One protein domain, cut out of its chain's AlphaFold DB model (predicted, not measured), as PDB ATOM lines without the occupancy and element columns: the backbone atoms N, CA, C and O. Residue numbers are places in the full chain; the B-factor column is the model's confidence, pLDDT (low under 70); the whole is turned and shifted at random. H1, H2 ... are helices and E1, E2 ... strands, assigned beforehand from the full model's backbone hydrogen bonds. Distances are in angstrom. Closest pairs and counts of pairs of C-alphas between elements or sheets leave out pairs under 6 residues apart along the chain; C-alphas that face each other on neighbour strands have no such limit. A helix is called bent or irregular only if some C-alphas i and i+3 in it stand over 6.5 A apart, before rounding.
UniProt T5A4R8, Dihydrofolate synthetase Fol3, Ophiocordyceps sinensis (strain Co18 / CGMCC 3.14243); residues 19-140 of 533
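What this domain is: This is residues 19 to 140 of the 533 residues of the protein "Dihydrofolate synthetase Fol3" of Ophiocordyceps sinensis (strain Co18 / CGMCC 3.14243) (UniProt T5A4R8). A small, short-stranded parallel sheet, E1, E2 and E3, lies in the middle, with the long helix H6 over one face and H3 on the other, H2 side by side with H3. H4 leads from the end of E3 across H6 toward the small helices H5 and H7, which lie at the far end from H1. The printed part has 122 residues, with seven named helices and three named strands in the order E1 H1 H2 E2 H3 E3 H4 H5 H6 H7, and its class is mostly helix. It is compact, with a radius of gyration of the C-alphas of 15.3 A and spans of 41 by 29 by 24 A.

Where its parts are: E1 is residues 28 to 30, beginning at C-alpha 28 (-19.787, 1.284, 17.837). H1 is residues 38 to 41 and H2 residues 45 to 53, 12.0 A long. E2, residues 62 to 64, precedes H3, residues 70 to 83, 19.9 A. E3, residues 87 to 89, is followed at once by H4, residues 90 to 97, 11.4 A. H4 is irregular: C-alphas 92 and 95 are 7.3 A apart. H5 is residues 102 to 105. H6, residues 109 to 125, spans 24.6 A from C-alpha 109 (-40.761, 6.876, 17.945). H7, residues 133 to 138, ends at C-alpha 138 (-42.139, -11.024, 12.793).

How they stand to each other: E2 is the inner strand, parallel to E1 at 19 degrees and to E3 at 34 degrees. N 30 and O 63 are 2.8 A apart, and N 64 and O 88 3.0 A, both within hydrogen-bond range. The units E1, H1 H2, E2 and E2, H3, E3 are strand-helix-strand units, parallel neighbour strands joined through helices, each with a right-handed crossover. Helices on both faces make three layers: H6 on one face, H3 on the other. H6 lies over E2 at a height over the sheet of 8.6 A and runs along the strands, at 16 degrees to E2 on the local plane. The closest C-alphas of H3 and E3 are those of Ala 80 and Ile 87, 6.7 A apart. H2 only grazes the sheet with residues 49 to 53. It touches H3 at a shallow tilt of 31 degrees, the same way, closest at the C-alphas of Glu 46 and Val 72, 5.4 A. H1 and H2 touch only at the corner, closest at the C-alphas of Leu 41 and Ile 48, 5.0 A. H4 only grazes the sheet with residues 90 to 92. It touches residues 113 to 120 of H6 about perpendicular, at 89 degrees, closest at the C-alphas of Ser 90 and Cys 117, 4.9 A. H5 and H7 are close but not clearly touching, the C-alphas of Tyr 105 and Leu 137 being closest at 7.5 A. Every O i to N i+4 pair is within hydrogen-bond range in H2, H3, H6 and H7; H4 has 0 of 4, but 4 of 5 O i to N i+3 pairs, and H1 and H5 are too short for an O i to N i+4 pair.

The domain as a whole: The C-alphas farthest apart, those of Gly 39 and Lys 128, are 43.1 A apart. The printed part has no cut, and no link is long. Mean pLDDT of the printed part is 93.6, and no printed residue is under 70.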
ATOM      1  N   THR A  19     -16.355  -2.793  29.726       91.50
ATOM      2  CA  THR A  19     -16.483  -3.283  28.343       91.50
ATOM      3  C   THR A  19     -15.559  -2.536  27.382       91.50
ATOM      4  O   THR A  19     -15.147  -3.075  26.350       91.50
ATOM      5  N   ASN A  20     -15.144  -1.318  27.739       93.00
ATOM      6  CA  ASN A  20     -14.247  -0.510  26.933       93.00
ATOM      7  C   ASN A  20     -12.811  -1.065  26.884       93.00
ATOM      8  O   ASN A  20     -12.034  -0.670  26.010       93.00
ATOM      9  N   ALA A  21     -12.474  -2.041  27.738       91.69
ATOM     10  CA  ALA A  21     -11.227  -2.803  27.657       91.69
ATOM     11  C   ALA A  21     -11.083  -3.579  26.330       91.69
ATOM     12  O   ALA A  21      -9.968  -3.902  25.910       91.69
ATOM     13  N   MET A  22     -12.193  -3.859  25.634       89.81
ATOM     14  CA  MET A  22     -12.165  -4.477  24.310       89.81
ATOM     15  C   MET A  22     -11.547  -3.534  23.275       89.81
ATOM     16  O   MET A  22     -12.127  -2.517  22.884       89.81
ATOM     17  N   LYS A  23     -10.357  -3.907  22.795       86.50
ATOM     18  CA  LYS A  23      -9.615  -3.137  21.786       86.50
ATOM     19  C   LYS A  23     -10.185  -3.306  20.379       86.50
ATOM     20  O   LYS A  23     -10.243  -2.341  19.626       86.50
ATOM     21  N   HIS A  24     -10.612  -4.518  20.035       90.31
ATOM     22  CA  HIS A  24     -11.125  -4.843  18.707       90.31
ATOM     23  C   HIS A  24     -12.645  -4.704  18.677       90.31
ATOM     24  O   HIS A  24     -13.366  -5.574  19.160       90.31
ATOM     25  N   LYS A  25     -13.118  -3.601  18.096       95.31
ATOM     26  CA  LYS A  25     -14.535  -3.328  17.843       95.31
ATOM     27  C   LYS A  25     -14.736  -3.221  16.335       95.31
ATOM     28  O   LYS A  25     -13.876  -2.685  15.647       95.31
ATOM     29  N   SER A  26     -15.832  -3.770  15.820       95.94
ATOM     30  CA  SER A  26     -16.141  -3.711  14.378       95.94
ATOM     31  C   SER A  26     -17.064  -2.540  14.029       95.94
ATOM     32  O   SER A  26     -16.956  -1.969  12.951       95.94
ATOM     33  N   VAL A  27     -17.939  -2.163  14.959       97.25
ATOM     34  CA  VAL A  27     -18.820  -0.992  14.902       97.25
ATOM     35  C   VAL A  27     -19.098  -0.552  16.338       97.25
ATOM     36  O   VAL A  27     -19.126  -1.392  17.242       97.25
ATOM     37  N   THR A  28     -19.279   0.744  16.566       98.06
ATOM     38  CA  THR A  28     -19.787   1.284  17.837       98.06
ATOM     39  C   THR A  28     -21.125   1.965  17.604       98.06
ATOM     40  O   THR A  28     -21.376   2.458  16.508       98.06
ATOM     41  N   VAL A  29     -21.994   1.982  18.611       98.56
ATOM     42  CA  VAL A  29     -23.330   2.581  18.512       98.56
ATOM     43  C   VAL A  29     -23.561   3.460  19.734       98.56
ATOM     44  O   VAL A  29     -23.347   3.010  20.857       98.56
ATOM     45  N   ILE A  30     -23.985   4.698  19.507       98.25
ATOM     46  CA  ILE A  30     -24.422   5.640  20.536       98.25
ATOM     47  C   ILE A  30     -25.888   5.960  20.242       98.25
ATOM     48  O   ILE A  30     -26.197   6.647  19.272       98.25
ATOM     49  N   SER A  31     -26.789   5.403  21.049       97.06
ATOM     50  CA  SER A  31     -28.231   5.673  20.979       97.06
ATOM     51  C   SER A  31     -28.564   7.071  21.516       97.06
ATOM     52  O   SER A  31     -27.666   7.868  21.813       97.06
ATOM     53  N   LYS A  32     -29.855   7.367  21.693       96.25
ATOM     54  CA  LYS A  32     -30.318   8.554  22.411       96.25
ATOM     55  C   LYS A  32     -29.593   8.747  23.748       96.25
ATOM     56  O   LYS A  32     -29.431   7.803  24.528       96.25
ATOM     57  N   ILE A  33     -29.162   9.979  23.994       94.75
ATOM     58  CA  ILE A  33     -28.540  10.435  25.234       94.75
ATOM     59  C   ILE A  33     -29.539  11.339  25.951       94.75
ATOM     60  O   ILE A  33     -30.160  12.198  25.333       94.75
ATOM     61  N   ASP A  34     -29.668  11.139  27.257       91.12
ATOM     62  CA  ASP A  34     -30.410  12.007  28.167       91.12
ATOM     63  C   ASP A  34     -29.631  12.119  29.489       91.12
ATOM     64  O   ASP A  34     -28.624  11.424  29.692       91.12
ATOM     65  N   LEU A  35     -30.080  13.001  30.378       87.19
ATOM     66  CA  LEU A  35     -29.567  13.122  31.734       87.19
ATOM     67  C   LEU A  35     -29.859  11.845  32.530       87.19
ATOM     68  O   LEU A  35     -30.987  11.565  32.931       87.19
ATOM     69  N   ASP A  36     -28.806  11.082  32.804       81.69
ATOM     70  CA  ASP A  36     -28.851   9.931  33.696       81.69
ATOM     71  C   ASP A  36     -27.496   9.747  34.376       81.69
ATOM     72  O   ASP A  36     -26.457  10.133  33.837       81.69
ATOM     73  N   HIS A  37     -27.502   9.148  35.566       81.00
ATOM     74  CA  HIS A  37     -26.289   8.849  36.337       81.00
ATOM     75  C   HIS A  37     -25.313  10.038  36.483       81.00
ATOM     76  O   HIS A  37     -24.095   9.855  36.433       81.00
ATOM     77  N   GLN A  38     -25.829  11.255  36.690       79.00
ATOM     78  CA  GLN A  38     -25.030  12.491  36.674       79.00
ATOM     79  C   GLN A  38     -23.863  12.493  37.676       79.00
ATOM     80  O   GLN A  38     -22.792  13.011  37.373       79.00
ATOM     81  N   GLY A  39     -24.017  11.819  38.825       72.88
ATOM     82  CA  GLY A  39     -22.935  11.645  39.802       72.88
ATOM     83  C   GLY A  39     -21.693  10.910  39.271       72.88
ATOM     84  O   GLY A  39     -20.623  11.039  39.854       72.88
ATOM     85  N   TYR A  40     -21.818  10.168  38.165       74.56
ATOM     86  CA  TYR A  40     -20.716   9.455  37.509       74.56
ATOM     87  C   TYR A  40     -20.377  10.003  36.121       74.56
ATOM     88  O   TYR A  40     -19.232   9.895  35.687       74.56
ATOM     89  N   LEU A  41     -21.373  10.526  35.399       81.88
ATOM     90  CA  LEU A  41     -21.249  10.856  33.977       81.88
ATOM     91  C   LEU A  41     -21.099  12.356  33.692       81.88
ATOM     92  O   LEU A  41     -20.704  12.708  32.583       81.88
ATOM     93  N   GLY A  42     -21.386  13.217  34.671       84.50
ATOM     94  CA  GLY A  42     -21.416  14.670  34.512       84.50
ATOM     95  C   GLY A  42     -22.812  15.251  34.721       84.50
ATOM     96  O   GLY A  42     -23.818  14.548  34.681       84.50
ATOM     97  N   ASN A  43     -22.873  16.552  34.966       86.38
ATOM     98  CA  ASN A  43     -24.101  17.272  35.277       86.38
ATOM     99  C   ASN A  43     -24.844  17.760  34.029       86.38
ATOM    100  O   ASN A  43     -26.026  18.086  34.148       86.38
ATOM    101  N   THR A  44     -24.195  17.792  32.861       91.25
ATOM    102  CA  THR A  44     -24.820  18.205  31.593       91.25
ATOM    103  C   THR A  44     -24.869  17.077  30.564       91.25
ATOM    104  O   THR A  44     -24.095  16.120  30.611       91.25
ATOM    105  N   ILE A  45     -25.776  17.194  29.592       93.25
ATOM    106  CA  ILE A  45     -25.938  16.192  28.531       93.25
ATOM    107  C   ILE A  45     -24.691  16.100  27.631       93.25
ATOM    108  O   ILE A  45     -24.359  15.026  27.133       93.25
ATOM    109  N   GLU A  46     -23.948  17.197  27.479       95.94
ATOM    110  CA  GLU A  46     -22.673  17.271  26.766       95.94
ATOM    111  C   GLU A  46     -21.562  16.511  27.491       95.94
ATOM    112  O   GLU A  46     -20.782  15.804  26.854       95.94
ATOM    113  N   GLU A  47     -21.479  16.629  28.818       91.56
ATOM    114  CA  GLU A  47     -20.517  15.869  29.621       91.56
ATOM    115  C   GLU A  47     -20.798  14.367  29.514       91.56
ATOM    116  O   GLU A  47     -19.896  13.583  29.203       91.56
ATOM    117  N   ILE A  48     -22.072  13.983  29.629       92.69
ATOM    118  CA  ILE A  48     -22.517  12.599  29.437       92.69
ATOM    119  C   ILE A  48     -22.162  12.111  28.025       92.69
ATOM    120  O   ILE A  48     -21.666  10.991  27.861       92.69
ATOM    121  N   ALA A  49     -22.368  12.944  27.001       96.06
ATOM    122  CA  ALA A  49     -22.016  12.625  25.622       96.06
ATOM    123  C   ALA A  49     -20.511  12.399  25.437       96.06
ATOM    124  O   ALA A  49     -20.131  11.419  24.795       96.06
ATOM    125  N   LYS A  50     -19.651  13.219  26.060       96.00
ATOM    126  CA  LYS A  50     -18.189  13.010  26.058       96.00
ATOM    127  C   LYS A  50     -17.817  11.661  26.669       96.00
ATOM    128  O   LYS A  50     -17.027  10.920  26.083       96.00
ATOM    129  N   VAL A  51     -18.410  11.301  27.811       94.81
ATOM    130  CA  VAL A  51     -18.138  10.006  28.457       94.81
ATOM    131  C   VAL A  51     -18.603   8.844  27.575       94.81
ATOM    132  O   VAL A  51     -17.853   7.885  27.383       94.81
ATOM    133  N   LYS A  52     -19.805   8.921  26.992       96.38
ATOM    134  CA  LYS A  52     -20.343   7.885  26.090       96.38
ATOM    135  C   LYS A  52     -19.513   7.743  24.811       96.38
ATOM    136  O   LYS A  52     -19.233   6.620  24.393       96.38
ATOM    137  N   ALA A  53     -19.028   8.849  24.242       97.06
ATOM    138  CA  ALA A  53     -18.151   8.853  23.069       97.06
ATOM    139  C   ALA A  53     -16.826   8.106  23.288       97.06
ATOM    140  O   ALA A  53     -16.221   7.638  22.325       97.06
ATOM    141  N   GLY A  54     -16.400   7.882  24.536       95.88
ATOM    142  CA  GLY A  54     -15.191   7.116  24.855       95.88
ATOM    143  C   GLY A  54     -15.190   5.655  24.377       95.88
ATOM    144  O   GLY A  54     -14.147   4.984  24.426       95.88
ATOM    145  N   ILE A  55     -16.322   5.137  23.885       97.12
ATOM    146  CA  ILE A  55     -16.357   3.836  23.209       97.12
ATOM    147  C   ILE A  55     -15.792   3.865  21.789       97.12
ATOM    148  O   ILE A  55     -15.411   2.795  21.303       97.12
ATOM    149  N   MET A  56     -15.731   5.036  21.145       97.38
ATOM    150  CA  MET A  56     -15.237   5.213  19.780       97.38
ATOM    151  C   MET A  56     -13.806   4.690  19.635       97.38
ATOM    152  O   MET A  56     -13.012   4.687  20.583       97.38
ATOM    153  N   ARG A  57     -13.465   4.204  18.440       96.38
ATOM    154  CA  ARG A  57     -12.123   3.705  18.123       96.38
ATOM    155  C   ARG A  57     -11.668   4.228  16.762       96.38
ATOM    156  O   ARG A  57     -12.512   4.342  15.870       96.38
ATOM    157  N   PRO A  58     -10.362   4.501  16.581       96.38
ATOM    158  CA  PRO A  58      -9.833   4.934  15.294       96.38
ATOM    159  C   PRO A  58     -10.209   3.944  14.192       96.38
ATOM    160  O   PRO A  58     -10.086   2.732  14.384       96.38
ATOM    161  N   ASN A  59     -10.656   4.453  13.044       94.44
ATOM    162  CA  ASN A  59     -11.069   3.658  11.880       94.44
ATOM    163  C   ASN A  59     -12.221   2.653  12.119       94.44
ATOM    164  O   ASN A  59     -12.472   1.810  11.259       94.44
ATOM    165  N   VAL A  60     -12.940   2.730  13.245       96.94
ATOM    166  CA  VAL A  60     -14.126   1.902  13.523       96.94
ATOM    167  C   VAL A  60     -15.370   2.775  13.420       96.94
ATOM    168  O   VAL A  60     -15.499   3.681  14.244       96.94
ATOM    169  N   PRO A  61     -16.293   2.533  12.472       97.00
ATOM    170  CA  PRO A  61     -17.449   3.401  12.279       97.00
ATOM    171  C   PRO A  61     -18.308   3.479  13.545       97.00
ATOM    172  O   PRO A  61     -18.564   2.462  14.198       97.00
ATOM    173  N   CYS A  62     -18.774   4.687  13.860       98.38
ATOM    174  CA  CYS A  62     -19.684   4.926  14.971       98.38
ATOM    175  C   CYS A  62     -21.064   5.314  14.448       98.38
ATOM    176  O   CYS A  62     -21.222   6.358  13.817       98.38
ATOM    177  N   VAL A  63     -22.066   4.484  14.720       98.75
ATOM    178  CA  VAL A  63     -23.467   4.838  14.506       98.75
ATOM    179  C   VAL A  63     -23.924   5.747  15.636       98.75
ATOM    180  O   VAL A  63     -23.629   5.472  16.799       98.75
ATOM    181  N   VAL A  64     -24.625   6.824  15.298       98.62
ATOM    182  CA  VAL A  64     -25.187   7.764  16.271       98.62
ATOM    183  C   VAL A  64     -26.652   7.999  15.940       98.62
ATOM    184  O   VAL A  64     -26.985   8.219  14.777       98.62
ATOM    185  N   ASP A  65     -27.507   7.961  16.956       98.31
ATOM    186  CA  ASP A  65     -28.896   8.401  16.845       98.31
ATOM    187  C   ASP A  65     -28.951   9.912  16.575       98.31
ATOM    188  O   ASP A  65     -28.572  10.711  17.434       98.31
ATOM    189  N   ASP A  66     -29.386  10.317  15.382       97.00
ATOM    190  CA  ASP A  66     -29.445  11.730  14.992       97.00
ATOM    191  C   ASP A  66     -30.654  12.487  15.531       97.00
ATOM    192  O   ASP A  66     -30.725  13.702  15.363       97.00
ATOM    193  N   SER A  67     -31.549  11.823  16.267       96.56
ATOM    194  CA  SER A  67     -32.548  12.526  17.070       96.56
ATOM    195  C   SER A  67     -31.924  13.228  18.288       96.56
ATOM    196  O   SER A  67     -32.604  13.992  18.980       96.56
ATOM    197  N   ASN A  68     -30.655  12.953  18.619       97.69
ATOM    198  CA  ASN A  68     -29.955  13.634  19.708       97.69
ATOM    199  C   ASN A  68     -29.914  15.164  19.490       97.69
ATOM    200  O   ASN A  68     -29.773  15.624  18.356       97.69
ATOM    201  N   PRO A  69     -29.990  15.969  20.568       97.00
ATOM    202  CA  PRO A  69     -29.932  17.426  20.470       97.00
ATOM    203  C   PRO A  69     -28.675  17.955  19.742       97.00
ATOM    204  O   PRO A  69     -27.612  17.335  19.835       97.00
ATOM    205  N   PRO A  70     -28.737  19.123  19.067       97.81
ATOM    206  CA  PRO A  70     -27.609  19.652  18.289       97.81
ATOM    207  C   PRO A  70     -26.300  19.821  19.074       97.81
ATOM    208  O   PRO A  70     -25.231  19.500  18.561       97.81
ATOM    209  N   ASN A  71     -26.375  20.266  20.332       97.50
ATOM    210  CA  ASN A  71     -25.227  20.380  21.242       97.50
ATOM    211  C   ASN A  71     -24.582  19.015  21.544       97.50
ATOM    212  O   ASN A  71     -23.359  18.904  21.575       97.50
ATOM    213  N   VAL A  72     -25.382  17.955  21.703       97.88
ATOM    214  CA  VAL A  72     -24.879  16.580  21.853       97.88
ATOM    215  C   VAL A  72     -24.214  16.111  20.565       97.88
ATOM    216  O   VAL A  72     -23.101  15.588  20.600       97.88
ATOM    217  N   MET A  73     -24.866  16.323  19.420       98.31
ATOM    218  CA  MET A  73     -24.325  15.932  18.117       98.31
ATOM    219  C   MET A  73     -22.982  16.608  17.833       98.31
ATOM    220  O   MET A  73     -22.055  15.934  17.388       98.31
ATOM    221  N   GLN A  74     -22.846  17.897  18.158       98.06
ATOM    222  CA  GLN A  74     -21.587  18.631  18.041       98.06
ATOM    223  C   GLN A  74     -20.471  17.968  18.859       98.06
ATOM    224  O   GLN A  74     -19.411  17.659  18.319       98.06
ATOM    225  N   VAL A  75     -20.728  17.676  20.137       98.25
ATOM    226  CA  VAL A  75     -19.757  17.003  21.012       98.25
ATOM    227  C   VAL A  75     -19.328  15.656  20.435       98.25
ATOM    228  O   VAL A  75     -18.140  15.339  20.418       98.25
ATOM    229  N   LEU A  76     -20.274  14.851  19.948       98.38
ATOM    230  CA  LEU A  76     -19.959  13.550  19.361       98.38
ATOM    231  C   LEU A  76     -19.104  13.696  18.093       98.38
ATOM    232  O   LEU A  76     -18.165  12.919  17.916       98.38
ATOM    233  N   MET A  77     -19.388  14.685  17.239       98.06
ATOM    234  CA  MET A  77     -18.596  14.976  16.037       98.06
ATOM    235  C   MET A  77     -17.162  15.390  16.375       98.06
ATOM    236  O   MET A  77     -16.229  14.828  15.804       98.06
ATOM    237  N   GLU A  78     -16.978  16.289  17.344       98.00
ATOM    238  CA  GLU A  78     -15.653  16.708  17.821       98.00
ATOM    239  C   GLU A  78     -14.853  15.512  18.371       98.00
ATOM    240  O   GLU A  78     -13.676  15.333  18.056       98.00
ATOM    241  N   GLN A  79     -15.494  14.636  19.157       98.06
ATOM    242  CA  GLN A  79     -14.852  13.419  19.670       98.06
ATOM    243  C   GLN A  79     -14.488  12.440  18.550       98.06
ATOM    244  O   GLN A  79     -13.407  11.848  18.574       98.06
ATOM    245  N   ALA A  80     -15.362  12.271  17.557       97.88
ATOM    246  CA  ALA A  80     -15.098  11.401  16.421       97.88
ATOM    247  C   ALA A  80     -13.889  11.879  15.605       97.88
ATOM    248  O   ALA A  80     -13.052  11.055  15.229       97.88
ATOM    249  N   GLU A  81     -13.760  13.192  15.393       97.56
ATOM    250  CA  GLU A  81     -12.609  13.798  14.722       97.56
ATOM    251  C   GLU A  81     -11.314  13.573  15.512       97.56
ATOM    252  O   GLU A  81     -10.347  13.044  14.960       97.56
ATOM    253  N   MET A  82     -11.316  13.860  16.818       97.44
ATOM    254  CA  MET A  82     -10.148  13.645  17.683       97.44
ATOM    255  C   MET A  82      -9.696  12.179  17.737       97.44
ATOM    256  O   MET A  82      -8.500  11.894  17.782       97.44
ATOM    257  N   VAL A  83     -10.641  11.234  17.733       97.00
ATOM    258  CA  VAL A  83     -10.351   9.790  17.745       97.00
ATOM    259  C   VAL A  83      -9.948   9.270  16.356       97.00
ATOM    260  O   VAL A  83      -9.348   8.198  16.253       97.00
ATOM    261  N   GLY A  84     -10.256   9.994  15.279       96.75
ATOM    262  CA  GLY A  84     -10.029   9.538  13.907       96.75
ATOM    263  C   GLY A  84     -11.046   8.484  13.458       96.75
ATOM    264  O   GLY A  84     -10.682   7.450  12.889       96.75
ATOM    265  N   THR A  85     -12.331   8.710  13.740       96.38
ATOM    266  CA  THR A  85     -13.442   7.875  13.265       96.38
ATOM    267  C   THR A  85     -14.518   8.683  12.533       96.38
ATOM    268  O   THR A  85     -14.572   9.905  12.608       96.38
ATOM    269  N   LYS A  86     -15.383   7.987  11.790       94.12
ATOM    270  CA  LYS A  86     -16.514   8.561  11.058       94.12
ATOM    271  C   LYS A  86     -17.820   8.250  11.775       94.12
ATOM    272  O   LYS A  86     -18.130   7.082  12.028       94.12
ATOM    273  N   ILE A  87     -18.615   9.291  12.010       97.56
ATOM    274  CA  ILE A  87     -20.005   9.146  12.442       97.56
ATOM    275  C   ILE A  87     -20.893   8.790  11.249       97.56
ATOM    276  O   ILE A  87     -20.808   9.386  10.172       97.56
ATOM    277  N   SER A  88     -21.775   7.819  11.460       97.75
ATOM    278  CA  SER A  88     -22.891   7.498  10.575       97.75
ATOM    279  C   SER A  88     -24.198   7.707  11.335       97.75
ATOM    280  O   SER A  88     -24.487   6.986  12.281       97.75
ATOM    281  N   VAL A  89     -24.963   8.720  10.938       98.12
ATOM    282  CA  VAL A  89     -26.255   9.047  11.556       98.12
ATOM    283  C   VAL A  89     -27.316   7.995  11.241       98.12
ATOM    284  O   VAL A  89     -27.343   7.493  10.114       98.12
ATOM    285  N   SER A  90     -28.152   7.651  12.224       97.69
ATOM    286  CA  SER A  90     -29.101   6.534  12.156       97.69
ATOM    287  C   SER A  90     -30.150   6.702  11.051       97.69
ATOM    288  O   SER A  90     -30.501   5.709  10.412       97.69
ATOM    289  N   SER A  91     -30.543   7.932  10.706       97.12
ATOM    290  CA  SER A  91     -31.416   8.238   9.561       97.12
ATOM    291  C   SER A  91     -30.910   7.718   8.208       97.12
ATOM    292  O   SER A  91     -31.702   7.466   7.301       97.12
ATOM    293  N   LYS A  92     -29.612   7.421   8.048       97.12
ATOM    294  CA  LYS A  92     -29.109   6.743   6.834       97.12
ATOM    295  C   LYS A  92     -29.701   5.345   6.625       97.12
ATOM    296  O   LYS A  92     -29.647   4.838   5.507       97.12
ATOM    297  N   ALA A  93     -30.249   4.726   7.669       96.50
ATOM    298  CA  ALA A  93     -30.951   3.451   7.585       96.50
ATOM    299  C   ALA A  93     -32.450   3.583   7.270       96.50
ATOM    300  O   ALA A  93     -33.113   2.555   7.162       96.50
ATOM    301  N   GLU A  94     -33.004   4.786   7.076       95.88
ATOM    302  CA  GLU A  94     -34.422   4.948   6.714       95.88
ATOM    303  C   GLU A  94     -34.857   4.128   5.492       95.88
ATOM    304  O   GLU A  94     -35.906   3.486   5.575       95.88
ATOM    305  N   PRO A  95     -34.058   4.029   4.408       95.12
ATOM    306  CA  PRO A  95     -34.408   3.173   3.278       95.12
ATOM    307  C   PRO A  95     -34.559   1.690   3.648       95.12
ATOM    308  O   PRO A  95     -35.321   0.982   3.000       95.12
ATOM    309  N   LEU A  96     -33.881   1.207   4.699       92.56
ATOM    310  CA  LEU A  96     -34.000  -0.184   5.168       92.56
ATOM    311  C   LEU A  96     -35.337  -0.457   5.870       92.56
ATOM    312  O   LEU A  96     -35.713  -1.612   6.053       92.56
ATOM    313  N   LEU A  97     -36.032   0.598   6.298       93.56
ATOM    314  CA  LEU A  97     -37.338   0.535   6.950       93.56
ATOM    315  C   LEU A  97     -38.463   1.003   6.010       93.56
ATOM    316  O   LEU A  97     -39.606   1.073   6.451       93.56
ATOM    317  N   ALA A  98     -38.171   1.320   4.742       91.50
ATOM    318  CA  ALA A  98     -39.154   1.864   3.801       91.50
ATOM    319  C   ALA A  98     -40.356   0.927   3.593       91.50
ATOM    320  O   ALA A  98     -41.494   1.386   3.576       91.50
ATOM    321  N   ASP A  99     -40.100  -0.381   3.527       91.69
ATOM    322  CA  ASP A  99     -41.127  -1.413   3.341       91.69
ATOM    323  C   ASP A  99     -41.665  -1.975   4.670       91.69
ATOM    324  O   ASP A  99     -42.292  -3.036   4.698       91.69
ATOM    325  N   LEU A 100     -41.379  -1.325   5.805       93.12
ATOM    326  CA  LEU A 100     -41.862  -1.769   7.110       93.12
ATOM    327  C   LEU A 100     -43.395  -1.715   7.160       93.12
ATOM    328  O   LEU A 100     -43.998  -0.667   6.941       93.12
ATOM    329  N   ASP A 101     -44.014  -2.831   7.545       91.19
ATOM    330  CA  ASP A 101     -45.451  -2.922   7.809       91.19
ATOM    331  C   ASP A 101     -45.795  -2.175   9.114       91.19
ATOM    332  O   ASP A 101     -45.818  -2.732  10.219       91.19
ATOM    333  N   SER A 102     -45.966  -0.859   8.990       88.88
ATOM    334  CA  SER A 102     -46.175   0.063  10.109       88.88
ATOM    335  C   SER A 102     -47.507  -0.171  10.821       88.88
ATOM    336  O   SER A 102     -47.570  -0.012  12.042       88.88
ATOM    337  N   GLU A 103     -48.537  -0.618  10.098       87.75
ATOM    338  CA  GLU A 103     -49.832  -0.996  10.669       87.75
ATOM    339  C   GLU A 103     -49.699  -2.231  11.558       87.75
ATOM    340  O   GLU A 103     -50.207  -2.254  12.682       87.75
ATOM    341  N   ARG A 104     -48.961  -3.248  11.097       90.00
ATOM    342  CA  ARG A 104     -48.770  -4.487  11.853       90.00
ATOM    343  C   ARG A 104     -47.907  -4.312  13.096       90.00
ATOM    344  O   ARG A 104     -48.193  -4.947  14.112       90.00
ATOM    345  N   TYR A 105     -46.822  -3.542  13.011       89.19
ATOM    346  CA  TYR A 105     -45.841  -3.459  14.100       89.19
ATOM    347  C   TYR A 105     -46.025  -2.246  15.017       89.19
ATOM    348  O   TYR A 105     -45.637  -2.339  16.178       89.19
ATOM    349  N   SER A 106     -46.641  -1.151  14.546       88.56
ATOM    350  CA  SER A 106     -46.976   0.053  15.333       88.56
ATOM    351  C   SER A 106     -45.874   0.477  16.321       88.56
ATOM    352  O   SER A 106     -46.122   0.650  17.523       88.56
ATOM    353  N   LEU A 107     -44.644   0.599  15.807       91.50
ATOM    354  CA  LEU A 107     -43.477   1.008  16.589       91.50
ATOM    355  C   LEU A 107     -43.650   2.438  17.101       91.50
ATOM    356  O   LEU A 107     -44.104   3.321  16.374       91.50
ATOM    357  N   GLU A 108     -43.246   2.670  18.342       92.44
ATOM    358  CA  GLU A 108     -43.148   4.019  18.896       92.44
ATOM    359  C   GLU A 108     -41.888   4.723  18.389       92.44
ATOM    360  O   GLU A 108     -40.945   4.082  17.921       92.44
ATOM    361  N   THR A 109     -41.855   6.055  18.487       92.62
ATOM    362  CA  THR A 109     -40.761   6.876  17.945       92.62
ATOM    363  C   THR A 109     -39.387   6.396  18.416       92.62
ATOM    364  O   THR A 109     -38.531   6.107  17.583       92.62
ATOM    365  N   TYR A 110     -39.209   6.188  19.726       93.38
ATOM    366  CA  TYR A 110     -37.936   5.715  20.285       93.38
ATOM    367  C   TYR A 110     -37.575   4.289  19.829       93.38
ATOM    368  O   TYR A 110     -36.401   3.952  19.698       93.38
ATOM    369  N   GLU A 111     -38.559   3.421  19.563       93.75
ATOM    370  CA  GLU A 111     -38.298   2.076  19.038       93.75
ATOM    371  C   GLU A 111     -37.827   2.137  17.591       93.75
ATOM    372  O   GLU A 111     -36.913   1.403  17.216       93.75
ATOM    373  N   ARG A 112     -38.417   3.033  16.790       95.12
ATOM    374  CA  ARG A 112     -37.965   3.295  15.422       95.12
ATOM    375  C   ARG A 112     -36.543   3.860  15.418       95.12
ATOM    376  O   ARG A 112     -35.725   3.380  14.642       95.12
ATOM    377  N   GLU A 113     -36.229   4.817  16.289       95.94
ATOM    378  CA  GLU A 113     -34.880   5.397  16.437       95.94
ATOM    379  C   GLU A 113     -33.838   4.334  16.833       95.94
ATOM    380  O   GLU A 113     -32.781   4.207  16.203       95.94
ATOM    381  N   ASN A 114     -34.173   3.479  17.806       95.81
ATOM    382  CA  ASN A 114     -33.338   2.343  18.198       95.81
ATOM    383  C   ASN A 114     -33.146   1.341  17.047       95.81
ATOM    384  O   ASN A 114     -32.038   0.841  16.822       95.81
ATOM    385  N   LEU A 115     -34.213   1.052  16.295       95.94
ATOM    386  CA  LEU A 115     -34.172   0.138  15.156       95.94
ATOM    387  C   LEU A 115     -33.321   0.692  14.010       95.94
ATOM    388  O   LEU A 115     -32.563  -0.069  13.415       95.94
ATOM    389  N   LEU A 116     -33.382   1.997  13.737       97.81
ATOM    390  CA  LEU A 116     -32.514   2.663  12.761       97.81
ATOM    391  C   LEU A 116     -31.037   2.532  13.145       97.81
ATOM    392  O   LEU A 116     -30.211   2.169  12.305       97.81
ATOM    393  N   CYS A 117     -30.702   2.738  14.423       98.31
ATOM    394  CA  CYS A 117     -29.339   2.536  14.914       98.31
ATOM    395  C   CYS A 117     -28.866   1.091  14.693       98.31
ATOM    396  O   CYS A 117     -27.770   0.858  14.174       98.31
ATOM    397  N   ALA A 118     -29.700   0.112  15.055       96.88
ATOM    398  CA  ALA A 118     -29.386  -1.306  14.897       96.88
ATOM    399  C   ALA A 118     -29.257  -1.717  13.419       96.88
ATOM    400  O   ALA A 118     -28.318  -2.429  13.056       96.88
ATOM    401  N   ALA A 119     -30.166  -1.249  12.561       96.94
ATOM    402  CA  ALA A 119     -30.173  -1.528  11.129       96.94
ATOM    403  C   ALA A 119     -28.937  -0.942  10.436       96.94
ATOM    404  O   ALA A 119     -28.277  -1.643   9.664       96.94
ATOM    405  N   LEU A 120     -28.560   0.298  10.766       97.75
ATOM    406  CA  LEU A 120     -27.358   0.917  10.215       97.75
ATOM    407  C   LEU A 120     -26.090   0.192  10.671       97.75
ATOM    408  O   LEU A 120     -25.206  -0.081   9.861       97.75
ATOM    409  N   ALA A 121     -26.010  -0.170  11.955       97.62
ATOM    410  CA  ALA A 121     -24.883  -0.935  12.477       97.62
ATOM    411  C   ALA A 121     -24.751  -2.293  11.768       97.62
ATOM    412  O   ALA A 121     -23.646  -2.695  11.401       97.62
ATOM    413  N   PHE A 122     -25.874  -2.975  11.516       96.31
ATOM    414  CA  PHE A 122     -25.900  -4.217  10.747       96.31
ATOM    415  C   PHE A 122     -25.416  -4.010   9.306       96.31
ATOM    416  O   PHE A 122     -24.543  -4.748   8.853       96.31
ATOM    417  N   GLN A 123     -25.926  -2.993   8.604       96.44
ATOM    418  CA  GLN A 123     -25.549  -2.701   7.220       96.44
ATOM    419  C   GLN A 123     -24.055  -2.370   7.082       96.44
ATOM    420  O   GLN A 123     -23.408  -2.818   6.137       96.44
ATOM    421  N   LEU A 124     -23.483  -1.631   8.039       95.62
ATOM    422  CA  LEU A 124     -22.052  -1.307   8.056       95.62
ATOM    423  C   LEU A 124     -21.171  -2.544   8.276       95.62
ATOM    424  O   LEU A 124     -20.097  -2.645   7.684       95.62
ATOM    425  N   LEU A 125     -21.615  -3.491   9.106       94.81
ATOM    426  CA  LEU A 125     -20.897  -4.748   9.340       94.81
ATOM    427  C   LEU A 125     -21.048  -5.741   8.185       94.81
ATOM    428  O   LEU A 125     -20.111  -6.481   7.874       94.81
ATOM    429  N   PHE A 126     -22.223  -5.772   7.561       95.19
ATOM    430  CA  PHE A 126     -22.600  -6.772   6.570       95.19
ATOM    431  C   PHE A 126     -23.177  -6.126   5.303       95.19
ATOM    432  O   PHE A 126     -24.318  -6.400   4.938       95.19
ATOM    433  N   PRO A 127     -22.387  -5.337   4.552       93.56
ATOM    434  CA  PRO A 127     -22.888  -4.541   3.426       93.56
ATOM    435  C   PRO A 127     -23.431  -5.370   2.252       93.56
ATOM    436  O   PRO A 127     -24.050  -4.828   1.346       93.56
ATOM    437  N   LYS A 128     -23.166  -6.683   2.241       93.94
ATOM    438  CA  LYS A 128     -23.630  -7.627   1.213       93.94
ATOM    439  C   LYS A 128     -24.794  -8.505   1.676       93.94
ATOM    440  O   LYS A 128     -25.233  -9.352   0.905       93.94
ATOM    441  N   LEU A 129     -25.224  -8.385   2.933       92.44
ATOM    442  CA  LEU A 129     -26.363  -9.133   3.453       92.44
ATOM    443  C   LEU A 129     -27.597  -8.244   3.433       92.44
ATOM    444  O   LEU A 129     -27.583  -7.134   3.959       92.44
ATOM    445  N   GLU A 130     -28.671  -8.763   2.853       89.88
ATOM    446  CA  GLU A 130     -29.971  -8.108   2.895       89.88
ATOM    447  C   GLU A 130     -30.568  -8.192   4.304       89.88
ATOM    448  O   GLU A 130     -30.482  -9.222   4.985       89.88
ATOM    449  N   LEU A 131     -31.178  -7.088   4.734       90.75
ATOM    450  CA  LEU A 131     -31.863  -6.964   6.012       90.75
ATOM    451  C   LEU A 131     -33.372  -6.919   5.770       90.75
ATOM    452  O   LEU A 131     -33.902  -5.905   5.331       90.75
ATOM    453  N   ASP A 132     -34.066  -8.001   6.106       90.25
ATOM    454  CA  ASP A 132     -35.530  -8.035   6.105       90.25
ATOM    455  C   ASP A 132     -36.056  -7.689   7.507       90.25
ATOM    456  O   ASP A 132     -36.138  -8.540   8.402       90.25
ATOM    457  N   VAL A 133     -36.384  -6.412   7.705       91.31
ATOM    458  CA  VAL A 133     -36.867  -5.882   8.989       91.31
ATOM    459  C   VAL A 133     -38.219  -6.490   9.373       91.31
ATOM    460  O   VAL A 133     -38.418  -6.848  10.536       91.31
ATOM    461  N   ASN A 134     -39.125  -6.692   8.411       89.56
ATOM    462  CA  ASN A 134     -40.430  -7.308   8.664       89.56
ATOM    463  C   ASN A 134     -40.280  -8.737   9.183       89.56
ATOM    464  O   ASN A 134     -40.961  -9.131  10.129       89.56
ATOM    465  N   LYS A 135     -39.367  -9.523   8.610       88.56
ATOM    466  CA  LYS A 135     -39.070 -10.875   9.094       88.56
ATOM    467  C   LYS A 135     -38.450 -10.867  10.488       88.56
ATOM    468  O   LYS A 135     -38.783 -11.734  11.301       88.56
ATOM    469  N   LEU A 136     -37.576  -9.906  10.786       88.31
ATOM    470  CA  LEU A 136     -36.981  -9.762  12.116       88.31
ATOM    471  C   LEU A 136     -38.034  -9.417  13.169       88.31
ATOM    472  O   LEU A 136     -38.135 -10.130  14.166       88.31
ATOM    473  N   LEU A 137     -38.865  -8.401  12.936       86.06
ATOM    474  CA  LEU A 137     -39.949  -8.037  13.852       86.06
ATOM    475  C   LEU A 137     -41.018  -9.136  13.938       86.06
ATOM    476  O   LEU A 137     -41.541  -9.418  15.015       86.06
ATOM    477  N   GLY A 138     -41.266  -9.851  12.839       85.94
ATOM    478  CA  GLY A 138     -42.139 -11.024  12.793       85.94
ATOM    479  C   GLY A 138     -41.658 -12.186  13.668       85.94
ATOM    480  O   GLY A 138     -42.474 -13.000  14.106       85.94
ATOM    481  N   SER A 139     -40.360 -12.236  13.998       82.50
ATOM    482  CA  SER A 139     -39.813 -13.177  14.986       82.50
ATOM    483  C   SER A 139     -40.159 -12.819  16.437       82.50
ATOM    484  O   SER A 139     -39.858 -13.609  17.333       82.50
ATOM    485  N   LYS A 140     -40.825 -11.672  16.646       82.06
ATOM    486  CA  LYS A 140     -41.226 -11.112  17.940       82.06
ATOM    487  C   LYS A 140     -40.015 -10.971  18.869       82.06
ATOM    488  O   LYS A 140     -39.942 -11.691  19.870       82.06
TER     489      LYS A 140